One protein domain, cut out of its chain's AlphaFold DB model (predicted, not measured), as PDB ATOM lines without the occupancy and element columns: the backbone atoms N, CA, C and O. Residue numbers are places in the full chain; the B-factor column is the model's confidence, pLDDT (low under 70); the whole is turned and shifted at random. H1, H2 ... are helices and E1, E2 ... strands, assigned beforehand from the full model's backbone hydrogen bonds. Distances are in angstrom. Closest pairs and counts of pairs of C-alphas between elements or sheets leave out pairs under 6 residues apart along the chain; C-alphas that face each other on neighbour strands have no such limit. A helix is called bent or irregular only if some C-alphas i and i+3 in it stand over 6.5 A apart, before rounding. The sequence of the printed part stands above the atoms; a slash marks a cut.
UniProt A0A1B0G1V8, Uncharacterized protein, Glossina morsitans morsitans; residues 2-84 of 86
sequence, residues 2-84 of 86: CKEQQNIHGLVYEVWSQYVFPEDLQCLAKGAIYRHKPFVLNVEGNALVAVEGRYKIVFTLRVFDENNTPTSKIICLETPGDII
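What this domain is: This is residues 2 to 84 of the 86 residues of an uncharacterized protein of Glossina morsitans morsitans (UniProt A0A1B0G1V8). Picture a long, narrow hairpin of two antiparallel strands, E1 and E2, that makes the long axis, and opposite one side of it, with a gap between, a loosely wound part built mostly of loop with the two very short helices H1 and H2. Residues 16 to 52, with no named element, wind past the helices and then lead over to the start of E1, while the first part of E2, near the hairpin's turn, is bent away from the rest of that strand. The printed part has 83 residues, with two named helices and then two named strands in the order H1, H2, E1, E2; the sheet has the order E1 - E2 and is antiparallel. The class is mixed, helices and strands, with under half of the residues in named elements. The whole is loose, with a radius of gyration of the C-alphas of 15.5 A, and spans 41 by 31 by 22 A along its three main axes.

Where its parts are: Start at the sheet and find C-alpha 53 at (-4.921, 19.622, 25.273), where E1 begins. From there E1, residues 53 to 64, runs 34.6 A to C-alpha 64 at (-11.295, 17.949, -8.727), with z falling from one end to the other. E2, residues 70 to 83, brings you back: it spans 32.9 A from Pro 70 to Ile 83 and ends at C-alpha 83, (-7.017, 23.901, 22.883). Now go to the first printed residue, Cys 2, with its C-alpha at (-13.722, 35.707, -4.864). There H1, residues 2 to 5, begins, with 5.0 A from first to last C-alpha. H2, residues 11 to 15, follows and measures 6.2 A from C-alpha 11 to C-alpha 15. Past H2, residues 17 to 19 and 22 to 24 are short helical runs without a name.

How they stand to each other: Look first at E1 and E2, which form a hairpin of antiparallel neighbour strands, with an angle of 164 degrees between their N-to-C directions. At the far end from the turn, the C-alphas of 53 and 83 face each other at 5.3 A; near the turn, those of 64 and 70 face each other at 4.3 A. Check the backbone between them: N 55 and O 81 are 2.8 A apart and N 77 and O 59 are 2.9 A apart, both within hydrogen-bond range. E2 bends by 77 degrees at residue 73, and on the turn side of this bend N 71 and O 63 are still within hydrogen-bond range at 2.8 A. Moving outward, you find H1 apart from both E1 and E2, and H2 apart from E2. H1 and H2 touch only at the corner by their link, with 5 pairs of C-alphas within 8 A; the closest C-alphas are those of Gln 5 and Val 12, 5.7 A apart. In H2 every O i to N i+4 pair is within hydrogen-bond range, while H1 is too short for such a pair.

The domain as a whole: The two C-alphas farthest apart are those of Asn 67 and Ile 84, at 42.8 A, and the first and last printed C-alphas, of Cys 2 and Ile 84, are 33.1 A apart. The link from H2 to E1 is long, with 37 residues, whose C-alphas lie 6 to 25 A from the mean of the C-alphas. The links from H1 to H2 and from E1 to E2 are tight, with 5 residues each. The printed part has no cut. In this predicted model the mean pLDDT of the printed part is 82.6, and no printed residue is under 70.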
ATOM      1  N   CYS A   2     -14.727  34.634  -4.728       82.25
ATOM      2  CA  CYS A   2     -13.722  35.707  -4.864       82.25
ATOM      3  C   CYS A   2     -14.094  37.019  -4.151       82.25
ATOM      4  O   CYS A   2     -13.268  37.593  -3.448       82.25
ATOM      5  N   LYS A   3     -15.362  37.440  -4.240       83.75
ATOM      6  CA  LYS A   3     -15.856  38.613  -3.502       83.75
ATOM      7  C   LYS A   3     -15.595  38.511  -1.989       83.75
ATOM      8  O   LYS A   3     -15.224  39.501  -1.379       83.75
ATOM      9  N   GLU A   4     -15.724  37.313  -1.415       83.38
ATOM     10  CA  GLU A   4     -15.447  37.071   0.008       83.38
ATOM     11  C   GLU A   4     -13.947  37.061   0.317       83.38
ATOM     12  O   GLU A   4     -13.545  37.527   1.373       83.38
ATOM     13  N   GLN A   5     -13.100  36.590  -0.607       82.56
ATOM     14  CA  GLN A   5     -11.641  36.630  -0.430       82.56
ATOM     15  C   GLN A   5     -11.099  38.062  -0.364       82.56
ATOM     16  O   GLN A   5     -10.110  38.299   0.326       82.56
ATOM     17  N   GLN A   6     -11.742  38.990  -1.076       83.38
ATOM     18  CA  GLN A   6     -11.394  40.413  -1.112       83.38
ATOM     19  C   GLN A   6     -12.130  41.240  -0.045       83.38
ATOM     20  O   GLN A   6     -11.826  42.416   0.144       83.38
ATOM     21  N   ASN A   7     -13.107  40.650   0.647       89.81
ATOM     22  CA  ASN A   7     -13.866  41.332   1.684       89.81
ATOM     23  C   ASN A   7     -13.066  41.363   2.991       89.81
ATOM     24  O   ASN A   7     -13.059  40.386   3.737       89.81
ATOM     25  N   ILE A   8     -12.447  42.505   3.297       89.50
ATOM     26  CA  ILE A   8     -11.647  42.697   4.519       89.50
ATOM     27  C   ILE A   8     -12.454  42.590   5.825       89.50
ATOM     28  O   ILE A   8     -11.875  42.461   6.897       89.50
ATOM     29  N   HIS A   9     -13.785  42.646   5.743       90.62
ATOM     30  CA  HIS A   9     -14.690  42.475   6.881       90.62
ATOM     31  C   HIS A   9     -15.329  41.079   6.920       90.62
ATOM     32  O   HIS A   9     -16.247  40.841   7.701       90.62
ATOM     33  N   GLY A  10     -14.904  40.170   6.041       87.44
ATOM     34  CA  GLY A  10     -15.432  38.815   5.950       87.44
ATOM     35  C   GLY A  10     -14.609  37.802   6.742       87.44
ATOM     36  O   GLY A  10     -13.406  37.964   6.940       87.44
ATOM     37  N   LEU A  11     -15.252  36.685   7.089       85.75
ATOM     38  CA  LEU A  11     -14.611  35.556   7.770       85.75
ATOM     39  C   LEU A  11     -13.382  35.038   7.008       85.75
ATOM     40  O   LEU A  11     -12.374  34.690   7.608       85.75
ATOM     41  N   VAL A  12     -13.443  35.009   5.671       86.44
ATOM     42  CA  VAL A  12     -12.329  34.539   4.828       86.44
ATOM     43  C   VAL A  12     -11.085  35.408   5.016       86.44
ATOM     44  O   VAL A  12      -9.974  34.882   5.018       86.44
ATOM     45  N   TYR A  13     -11.256  36.717   5.207       87.44
ATOM     46  CA  TYR A  13     -10.141  37.609   5.490       87.44
ATOM     47  C   TYR A  13      -9.570  37.369   6.883       87.44
ATOM     48  O   TYR A  13      -8.355  37.225   7.011       87.44
ATOM     49  N   GLU A  14     -10.438  37.230   7.884       86.69
ATOM     50  CA  GLU A  14     -10.062  36.964   9.274       86.69
ATOM     51  C   GLU A  14      -9.259  35.661   9.432       86.69
ATOM     52  O   GLU A  14      -8.223  35.635  10.095       86.69
ATOM     53  N   VAL A  15      -9.674  34.575   8.777       84.94
ATOM     54  CA  VAL A  15      -9.018  33.269   8.959       84.94
ATOM     55  C   VAL A  15      -7.898  32.997   7.957       84.94
ATOM     56  O   VAL A  15      -7.103  32.084   8.171       84.94
ATOM     57  N   TRP A  16      -7.835  33.733   6.841       86.56
ATOM     58  CA  TRP A  16      -6.947  33.365   5.736       86.56
ATOM     59  C   TRP A  16      -6.403  34.536   4.912       86.56
ATOM     60  O   TRP A  16      -5.181  34.688   4.858       86.56
ATOM     61  N   SER A  17      -7.244  35.351   4.255       88.94
ATOM     62  CA  SER A  17      -6.747  36.309   3.244       88.94
ATOM     63  C   SER A  17      -5.777  37.338   3.823       88.94
ATOM     64  O   SER A  17      -4.850  37.733   3.123       88.94
ATOM     65  N   GLN A  18      -5.935  37.742   5.091       89.44
ATOM     66  CA  GLN A  18      -5.022  38.699   5.731       89.44
ATOM     67  C   GLN A  18      -3.578  38.182   5.854       89.44
ATOM     68  O   GLN A  18      -2.635  38.963   5.994       89.44
ATOM     69  N   TYR A  19      -3.400  36.861   5.785       90.00
ATOM     70  CA  TYR A  19      -2.103  36.203   5.886       90.00
ATOM     71  C   TYR A  19      -1.471  35.930   4.523       90.00
ATOM     72  O   TYR A  19      -0.315  35.520   4.468       90.00
ATOM     73  N   VAL A  20      -2.188  36.162   3.422       90.12
ATOM     74  CA  VAL A  20      -1.654  36.063   2.059       90.12
ATOM     75  C   VAL A  20      -0.843  37.322   1.743       90.12
ATOM     76  O   VAL A  20      -1.228  38.435   2.107       90.12
ATOM     77  N   PHE A  21       0.299  37.172   1.070       88.81
ATOM     78  CA  PHE A  21       1.040  38.324   0.552       88.81
ATOM     79  C   PHE A  21       0.163  39.118  -0.435       88.81
ATOM     80  O   PHE A  21      -0.425  38.500  -1.322       88.81
ATOM     81  N   PRO A  22       0.051  40.457  -0.317       88.19
ATOM     82  CA  PRO A  22      -0.849  41.249  -1.162       88.19
ATOM     83  C   PRO A  22      -0.634  41.035  -2.665       88.19
ATOM     84  O   PRO A  22      -1.592  41.076  -3.430       88.19
ATOM     85  N   GLU A  23       0.605  40.762  -3.079       89.44
ATOM     86  CA  GLU A  23       0.984  40.500  -4.470       89.44
ATOM     87  C   GLU A  23       0.388  39.193  -5.016       89.44
ATOM     88  O   GLU A  23       0.188  39.059  -6.221       89.44
ATOM     89  N   ASP A  24       0.084  38.245  -4.130       87.94
ATOM     90  CA  ASP A  24      -0.468  36.937  -4.470       87.94
ATOM     91  C   ASP A  24      -1.992  36.880  -4.245       87.94
ATOM     92  O   ASP A  24      -2.627  35.865  -4.552       87.94
ATOM     93  N   LEU A  25      -2.601  37.942  -3.695       86.00
ATOM     94  CA  LEU A  25      -4.027  37.986  -3.370       86.00
ATOM     95  C   LEU A  25      -4.872  38.149  -4.643       86.00
ATOM     96  O   LEU A  25      -5.266  39.241  -5.048       86.00
ATOM     97  N   GLN A  26      -5.180  37.014  -5.257       85.94
ATOM     98  CA  GLN A  26      -6.048  36.885  -6.422       85.94
ATOM     99  C   GLN A  26      -7.283  36.036  -6.108       85.94
ATOM    100  O   GLN A  26      -7.366  35.369  -5.074       85.94
ATOM    101  N   CYS A  27      -8.261  36.048  -7.014       84.56
ATOM    102  CA  CYS A  27      -9.373  35.111  -6.930       84.56
ATOM    103  C   CYS A  27      -8.855  33.666  -6.961       84.56
ATOM    104  O   CYS A  27      -8.004  33.326  -7.786       84.56
ATOM    105  N   LEU A  28      -9.430  32.793  -6.128       80.00
ATOM    106  CA  LEU A  28      -9.209  31.349  -6.208       80.00
ATOM    107  C   LEU A  28      -9.532  30.855  -7.621       80.00
ATOM    108  O   LEU A  28     -10.685  30.845  -8.048       80.00
ATOM    109  N   ALA A  29      -8.483  30.461  -8.335       76.38
ATOM    110  CA  ALA A  29      -8.536  29.967  -9.697       76.38
ATOM    111  C   ALA A  29      -7.543  28.814  -9.865       76.38
ATOM    112  O   ALA A  29      -6.581  28.662  -9.104       76.38
ATOM    113  N   LYS A  30      -7.771  27.981 -10.882       71.88
ATOM    114  CA  LYS A  30      -6.873  26.874 -11.214       71.88
ATOM    115  C   LYS A  30      -5.471  27.419 -11.505       71.88
ATOM    116  O   LYS A  30      -5.295  28.212 -12.419       71.88
ATOM    117  N   GLY A  31      -4.478  26.956 -10.747       72.81
ATOM    118  CA  GLY A  31      -3.084  27.386 -10.908       72.81
ATOM    119  C   GLY A  31      -2.696  28.638 -10.121       72.81
ATOM    120  O   GLY A  31      -1.538  29.032 -10.200       72.81
ATOM    121  N   ALA A  32      -3.608  29.223  -9.338       80.25
ATOM    122  CA  ALA A  32      -3.260  30.285  -8.401       80.25
ATOM    123  C   ALA A  32      -2.282  29.761  -7.337       80.25
ATOM    124  O   ALA A  32      -2.483  28.685  -6.765       80.25
ATOM    125  N   ILE A  33      -1.229  30.532  -7.082       81.25
ATOM    126  CA  ILE A  33      -0.226  30.266  -6.051       81.25
ATOM    127  C   ILE A  33      -0.341  31.386  -5.023       81.25
ATOM    128  O   ILE A  33      -0.394  32.554  -5.400       81.25
ATOM    129  N   TYR A  34      -0.385  31.014  -3.745       84.25
ATOM    130  CA  TYR A  34      -0.462  31.944  -2.623       84.25
ATOM    131  C   TYR A  34       0.719  31.695  -1.701       84.25
ATOM    132  O   TYR A  34       0.907  30.569  -1.237       84.25
ATOM    133  N   ARG A  35       1.500  32.734  -1.416       85.94
ATOM    134  CA  ARG A  35       2.440  32.719  -0.302       85.94
ATOM    135  C   ARG A  35       1.748  33.304   0.916       85.94
ATOM    136  O   ARG A  35       1.093  34.345   0.838       85.94
ATOM    137  N   HIS A  36       1.951  32.649   2.049       83.56
ATOM    138  CA  HIS A  36       1.455  33.104   3.338       83.56
ATOM    139  C   HIS A  36       2.601  33.651   4.176       83.56
ATOM    140  O   HIS A  36       3.690  33.076   4.221       83.56
ATOM    141  N   LYS A  37       2.348  34.757   4.868       84.62
ATOM    142  CA  LYS A  37       3.154  35.162   6.019       84.62
ATOM    143  C   LYS A  37       2.913  34.151   7.143       84.62
ATOM    144  O   LYS A  37       1.805  33.632   7.227       84.62
ATOM    145  N   PRO A  38       3.889  33.864   8.018       82.25
ATOM    146  CA  PRO A  38       3.631  33.071   9.214       82.25
ATOM    147  C   PRO A  38       2.488  33.690  10.028       82.25
ATOM    148  O   PRO A  38       2.482  34.902  10.248       82.25
ATOM    149  N   PHE A  39       1.528  32.872  10.456       79.56
ATOM    150  CA  PHE A  39       0.364  33.339  11.201       79.56
ATOM    151  C   PHE A  39      -0.021  32.376  12.320       79.56
ATOM    152  O   PHE A  39       0.269  31.181  12.259       79.56
ATOM    153  N   VAL A  40      -0.684  32.920  13.338       80.81
ATOM    154  CA  VAL A  40      -1.294  32.170  14.438       80.81
ATOM    155  C   VAL A  40      -2.789  32.447  14.383       80.81
ATOM    156  O   VAL A  40      -3.194  33.606  14.323       80.81
ATOM    157  N   LEU A  41      -3.598  31.389  14.373       80.25
ATOM    158  CA  LEU A  41      -5.052  31.502  14.426       80.25
ATOM    159  C   LEU A  41      -5.523  31.246  15.849       80.25
ATOM    160  O   LEU A  41      -5.247  30.184  16.402       80.25
ATOM    161  N   ASN A  42      -6.289  32.188  16.389       79.62
ATOM    162  CA  ASN A  42      -7.085  31.972  17.587       79.62
ATOM    163  C   ASN A  42      -8.528  31.756  17.138       79.62
ATOM    164  O   ASN A  42      -9.080  32.589  16.424       79.62
ATOM    165  N   VAL A  43      -9.114  30.621  17.512       77.31
ATOM    166  CA  VAL A  43     -10.489  30.271  17.153       77.31
ATOM    167  C   VAL A  43     -11.238  29.949  18.434       77.31
ATOM    168  O   VAL A  43     -10.857  29.036  19.162       77.31
ATOM    169  N   GLU A  44     -12.311  30.688  18.686       81.69
ATOM    170  CA  GLU A  44     -13.232  30.422  19.786       81.69
ATOM    171  C   GLU A  44     -14.449  29.664  19.258       81.69
ATOM    172  O   GLU A  44     -14.999  29.975  18.199       81.69
ATOM    173  N   GLY A  45     -14.874  28.636  19.986       80.62
ATOM    174  CA  GLY A  45     -16.001  27.811  19.584       80.62
ATOM    175  C   GLY A  45     -16.600  27.059  20.759       80.62
ATOM    176  O   GLY A  45     -15.921  26.734  21.730       80.62
ATOM    177  N   ASN A  46     -17.891  26.756  20.651       82.56
ATOM    178  CA  ASN A  46     -18.575  25.927  21.632       82.56
ATOM    179  C   ASN A  46     -18.278  24.452  21.354       82.56
ATOM    180  O   ASN A  46     -18.543  23.956  20.258       82.56
ATOM    181  N   ALA A  47     -17.784  23.743  22.364       78.81
ATOM    182  CA  ALA A  47     -17.620  22.297  22.324       78.81
ATOM    183  C   ALA A  47     -18.642  21.631  23.255       78.81
ATOM    184  O   ALA A  47     -18.835  22.057  24.391       78.81
ATOM    185  N   LEU A  48     -19.288  20.562  22.779       80.81
ATOM    186  CA  LEU A  48     -20.217  19.760  23.594       80.81
ATOM    187  C   LEU A  48     -19.490  18.925  24.662       80.81
ATOM    188  O   LEU A  48     -20.118  18.425  25.590       80.81
ATOM    189  N   VAL A  49     -18.176  18.755  24.510       81.19
ATOM    190  CA  VAL A  49     -17.305  17.967  25.385       81.19
ATOM    191  C   VAL A  49     -16.007  18.729  25.640       81.19
ATOM    192  O   VAL A  49     -15.591  19.540  24.813       81.19
ATOM    193  N   ALA A  50     -15.361  18.468  26.777       78.75
ATOM    194  CA  ALA A  50     -14.050  19.034  27.071       78.75
ATOM    195  C   ALA A  50     -13.011  18.479  26.085       78.75
ATOM    196  O   ALA A  50     -12.817  17.268  25.992       78.75
ATOM    197  N   VAL A  51     -12.367  19.376  25.343       82.62
ATOM    198  CA  VAL A  51     -11.370  19.073  24.302       82.62
ATOM    199  C   VAL A  51     -10.029  19.737  24.616       82.62
ATOM    200  O   VAL A  51      -9.295  20.110  23.713       82.62
ATOM    201  N   GLU A  52      -9.725  19.948  25.897       84.88
ATOM    202  CA  GLU A  52      -8.479  20.582  26.327       84.88
ATOM    203  C   GLU A  52      -7.267  19.698  26.002       84.88
ATOM    204  O   GLU A  52      -7.293  18.483  26.211       84.88
ATOM    205  N   GLY A  53      -6.187  20.310  25.521       86.38
ATOM    206  CA  GLY A  53      -4.921  19.622  25.273       86.38
ATOM    207  C   GLY A  53      -4.267  19.986  23.947       86.38
ATOM    208  O   GLY A  53      -4.703  20.894  23.240       86.38
ATOM    209  N   ARG A  54      -3.197  19.261  23.612       87.31
ATOM    210  CA  ARG A  54      -2.408  19.483  22.398       87.31
ATOM    211  C   ARG A  54      -2.950  18.654  21.242       87.31
ATOM    212  O   ARG A  54      -2.931  17.425  21.291       87.31
ATOM    213  N   TYR A  55      -3.360  19.327  20.175       84.50
ATOM    214  CA  TYR A  55      -3.923  18.710  18.981       84.50
ATOM    215  C   TYR A  55      -3.115  19.065  17.736       84.50
ATOM    216  O   TYR A  55      -2.393  20.060  17.665       84.50
ATOM    217  N   LYS A  56      -3.259  18.223  16.714       84.81
ATOM    218  CA  LYS A  56      -2.829  18.529  15.353       84.81
ATOM    219  C   LYS A  56      -4.047  18.459  14.449       84.81
ATOM    220  O   LYS A  56      -4.654  17.397  14.329       84.81
ATOM    221  N   ILE A  57      -4.382  19.572  13.808       80.19
ATOM    222  CA  ILE A  57      -5.425  19.616  12.786       80.19
ATOM    223  C   ILE A  57      -4.763  19.369  11.434       80.19
ATOM    224  O   ILE A  57      -3.792  20.036  11.082       80.19
ATOM    225  N   VAL A  58      -5.279  18.394  10.687       78.88
ATOM    226  CA  VAL A  58      -4.789  18.053   9.348       78.88
ATOM    227  C   VAL A  58      -5.900  18.316   8.340       78.88
ATOM    228  O   VAL A  58      -6.916  17.621   8.330       78.88
ATOM    229  N   PHE A  59      -5.702  19.302   7.470       77.06
ATOM    230  CA  PHE A  59      -6.584  19.568   6.341       77.06
ATOM    231  C   PHE A  59      -5.995  18.954   5.075       77.06
ATOM    232  O   PHE A  59      -4.872  19.261   4.678       77.06
ATOM    233  N   THR A  60      -6.776  18.096   4.419       79.38
ATOM    234  CA  THR A  60      -6.445  17.546   3.099       79.38
ATOM    235  C   THR A  60      -7.455  18.060   2.083       79.38
ATOM    236  O   THR A  60      -8.600  17.613   2.049       79.38
ATOM    237  N   LEU A  61      -7.034  19.004   1.248       78.88
ATOM    238  CA  LEU A  61      -7.852  19.606   0.199       78.88
ATOM    239  C   LEU A  61      -7.485  18.959  -1.141       78.88
ATOM    240  O   LEU A  61      -6.370  19.124  -1.641       78.88
ATOM    241  N   ARG A  62      -8.420  18.206  -1.726       80.56
ATOM    242  CA  ARG A  62      -8.255  17.593  -3.051       80.56
ATOM    243  C   ARG A  62      -8.890  18.472  -4.116       80.56
ATOM    244  O   ARG A  62     -10.025  18.912  -3.953       80.56
ATOM    245  N   VAL A  63      -8.170  18.702  -5.210       78.50
ATOM    246  CA  VAL A  63      -8.690  19.457  -6.354       78.50
ATOM    247  C   VAL A  63      -9.310  18.486  -7.352       78.50
ATOM    248  O   VAL A  63      -8.642  17.547  -7.789       78.50
ATOM    249  N   PHE A  64     -10.561  18.727  -7.729       79.06
ATOM    250  CA  PHE A  64     -11.295  17.949  -8.727       79.06
ATOM    251  C   PHE A  64     -11.361  18.712 -10.056       79.06
ATOM    252  O   PHE A  64     -11.328  19.945 -10.068       79.06
ATOM    253  N   ASP A  65     -11.398  17.987 -11.173       78.75
ATOM    254  CA  ASP A  65     -11.616  18.562 -12.501       78.75
ATOM    255  C   ASP A  65     -13.112  18.726 -12.839       78.75
ATOM    256  O   ASP A  65     -13.987  18.450 -12.020       78.75
ATOM    257  N   GLU A  66     -13.408  19.198 -14.055       84.94
ATOM    258  CA  GLU A  66     -14.779  19.430 -14.543       84.94
ATOM    259  C   GLU A  66     -15.634  18.153 -14.584       84.94
ATOM    260  O   GLU A  66     -16.857  18.233 -14.502       84.94
ATOM    261  N   ASN A  67     -15.002  16.978 -14.643       88.38
ATOM    262  CA  ASN A  67     -15.666  15.678 -14.627       88.38
ATOM    263  C   ASN A  67     -15.723  15.073 -13.215       88.38
ATOM    264  O   ASN A  67     -15.967  13.876 -13.065       88.38
ATOM    265  N   ASN A  68     -15.468  15.877 -12.175       80.56
ATOM    266  CA  ASN A  68     -15.403  15.447 -10.780       80.56
ATOM    267  C   ASN A  68     -14.359  14.340 -10.525       80.56
ATOM    268  O   ASN A  68     -14.485  13.548  -9.588       80.56
ATOM    269  N   THR A  69     -13.313  14.273 -11.350       83.88
ATOM    270  CA  THR A  69     -12.201  13.341 -11.156       83.88
ATOM    271  C   THR A  69     -11.124  14.021 -10.307       83.88
ATOM    272  O   THR A  69     -10.727  15.153 -10.604       83.88
ATOM    273  N   PRO A  70     -10.643  13.386  -9.221       79.69
ATOM    274  CA  PRO A  70      -9.591  13.962  -8.396       79.69
ATOM    275  C   PRO A  70      -8.300  14.091  -9.206       79.69
ATOM    276  O   PRO A  70      -7.782  13.120  -9.756       79.69
ATOM    277  N   THR A  71      -7.759  15.303  -9.257       77.88
ATOM    278  CA  THR A  71      -6.457  15.564  -9.872       77.88
ATOM    279  C   THR A  71      -5.323  15.110  -8.946       77.88
ATOM    280  O   THR A  71      -5.510  14.924  -7.744       77.88
ATOM    281  N   SER A  72      -4.106  14.989  -9.484       77.25
ATOM    282  CA  SER A  72      -2.906  14.688  -8.686       77.25
ATOM    283  C   SER A  72      -2.497  15.815  -7.726       77.25
ATOM    284  O   SER A  72      -1.571  15.643  -6.935       77.25
ATOM    285  N   LYS A  73      -3.165  16.976  -7.778       74.31
ATOM    286  CA  LYS A  73      -2.878  18.127  -6.919       74.31
ATOM    287  C   LYS A  73      -3.671  18.017  -5.617       74.31
ATOM    288  O   LYS A  73      -4.898  18.125  -5.607       74.31
ATOM    289  N   ILE A  74      -2.947  17.837  -4.517       74.31
ATOM    290  CA  ILE A  74      -3.484  17.796  -3.156       74.31
ATOM    291  C   ILE A  74      -2.772  18.878  -2.346       74.31
ATOM    292  O   ILE A  74      -1.551  19.000  -2.417       74.31
ATOM    293  N   ILE A  75      -3.534  19.666  -1.593       74.00
ATOM    294  CA  ILE A  75      -2.993  20.604  -0.609       74.00
ATOM    295  C   ILE A  75      -3.138  19.940   0.761       74.00
ATOM    296  O   ILE A  75      -4.252  19.624   1.186       74.00
ATOM    297  N   CYS A  76      -2.011  19.723   1.433       73.38
ATOM    298  CA  CYS A  76      -1.956  19.208   2.796       73.38
ATOM    299  C   CYS A  76      -1.517  20.342   3.722       73.38
ATOM    300  O   CYS A  76      -0.436  20.897   3.539       73.38
ATOM    301  N   LEU A  77      -2.351  20.680   4.702       73.62
ATOM    302  CA  LEU A  77      -2.043  21.660   5.738       73.62
ATOM    303  C   LEU A  77      -2.078  20.958   7.094       73.62
ATOM    304  O   LEU A  77      -3.088  20.353   7.454       73.62
ATOM    305  N   GLU A  78      -0.981  21.050   7.836       79.94
ATOM    306  CA  GLU A  78      -0.905  20.586   9.217       79.94
ATOM    307  C   GLU A  78      -0.729  21.785  10.146       79.94
ATOM    308  O   GLU A  78       0.240  22.534  10.018       79.94
ATOM    309  N   THR A  79      -1.642  21.935  11.102       78.81
ATOM    310  CA  THR A  79      -1.598  23.000  12.105       78.81
ATOM    311  C   THR A  79      -1.542  22.370  13.495       78.81
ATOM    312  O   THR A  79      -2.551  21.830  13.963       78.81
ATOM    313  N   PRO A  80      -0.376  22.370  14.164       85.62
ATOM    314  CA  PRO A  80      -0.295  22.020  15.575       85.62
ATOM    315  C   PRO A  80      -0.846  23.168  16.430       85.62
ATOM    316  O   PRO A  80      -0.622  24.335  16.115       85.62
ATOM    317  N   GLY A  81      -1.530  22.847  17.525       85.06
ATOM    318  CA  GLY A  81      -2.053  23.850  18.450       85.06
ATOM    319  C   GLY A  81      -2.506  23.253  19.775       85.06
ATOM    320  O   GLY A  81      -2.612  22.035  19.921       85.06
ATOM    321  N   ASP A  82      -2.777  24.129  20.731       87.56
ATOM    322  CA  ASP A  82      -3.298  23.778  22.047       87.56
ATOM    323  C   ASP A  82      -4.711  24.341  22.179       87.56
ATOM    324  O   ASP A  82      -4.953  25.516  21.905       87.56
ATOM    325  N   ILE A  83      -5.654  23.490  22.574       84.69
ATOM    326  CA  ILE A  83      -7.017  23.901  22.883       84.69
ATOM    327  C   ILE A  83      -7.081  24.137  24.385       84.69
ATOM    328  O   ILE A  83      -6.822  23.232  25.182       84.69
ATOM    329  N   ILE A  84      -7.424  25.365  24.757       83.75
ATOM    330  CA  ILE A  84      -7.622  25.788  26.140       83.75
ATOM    331  C   ILE A  84      -9.080  26.186  26.337       83.75
ATOM    332  O   ILE A  84      -9.727  26.692  25.419       83.75
TER     333      ILE A  84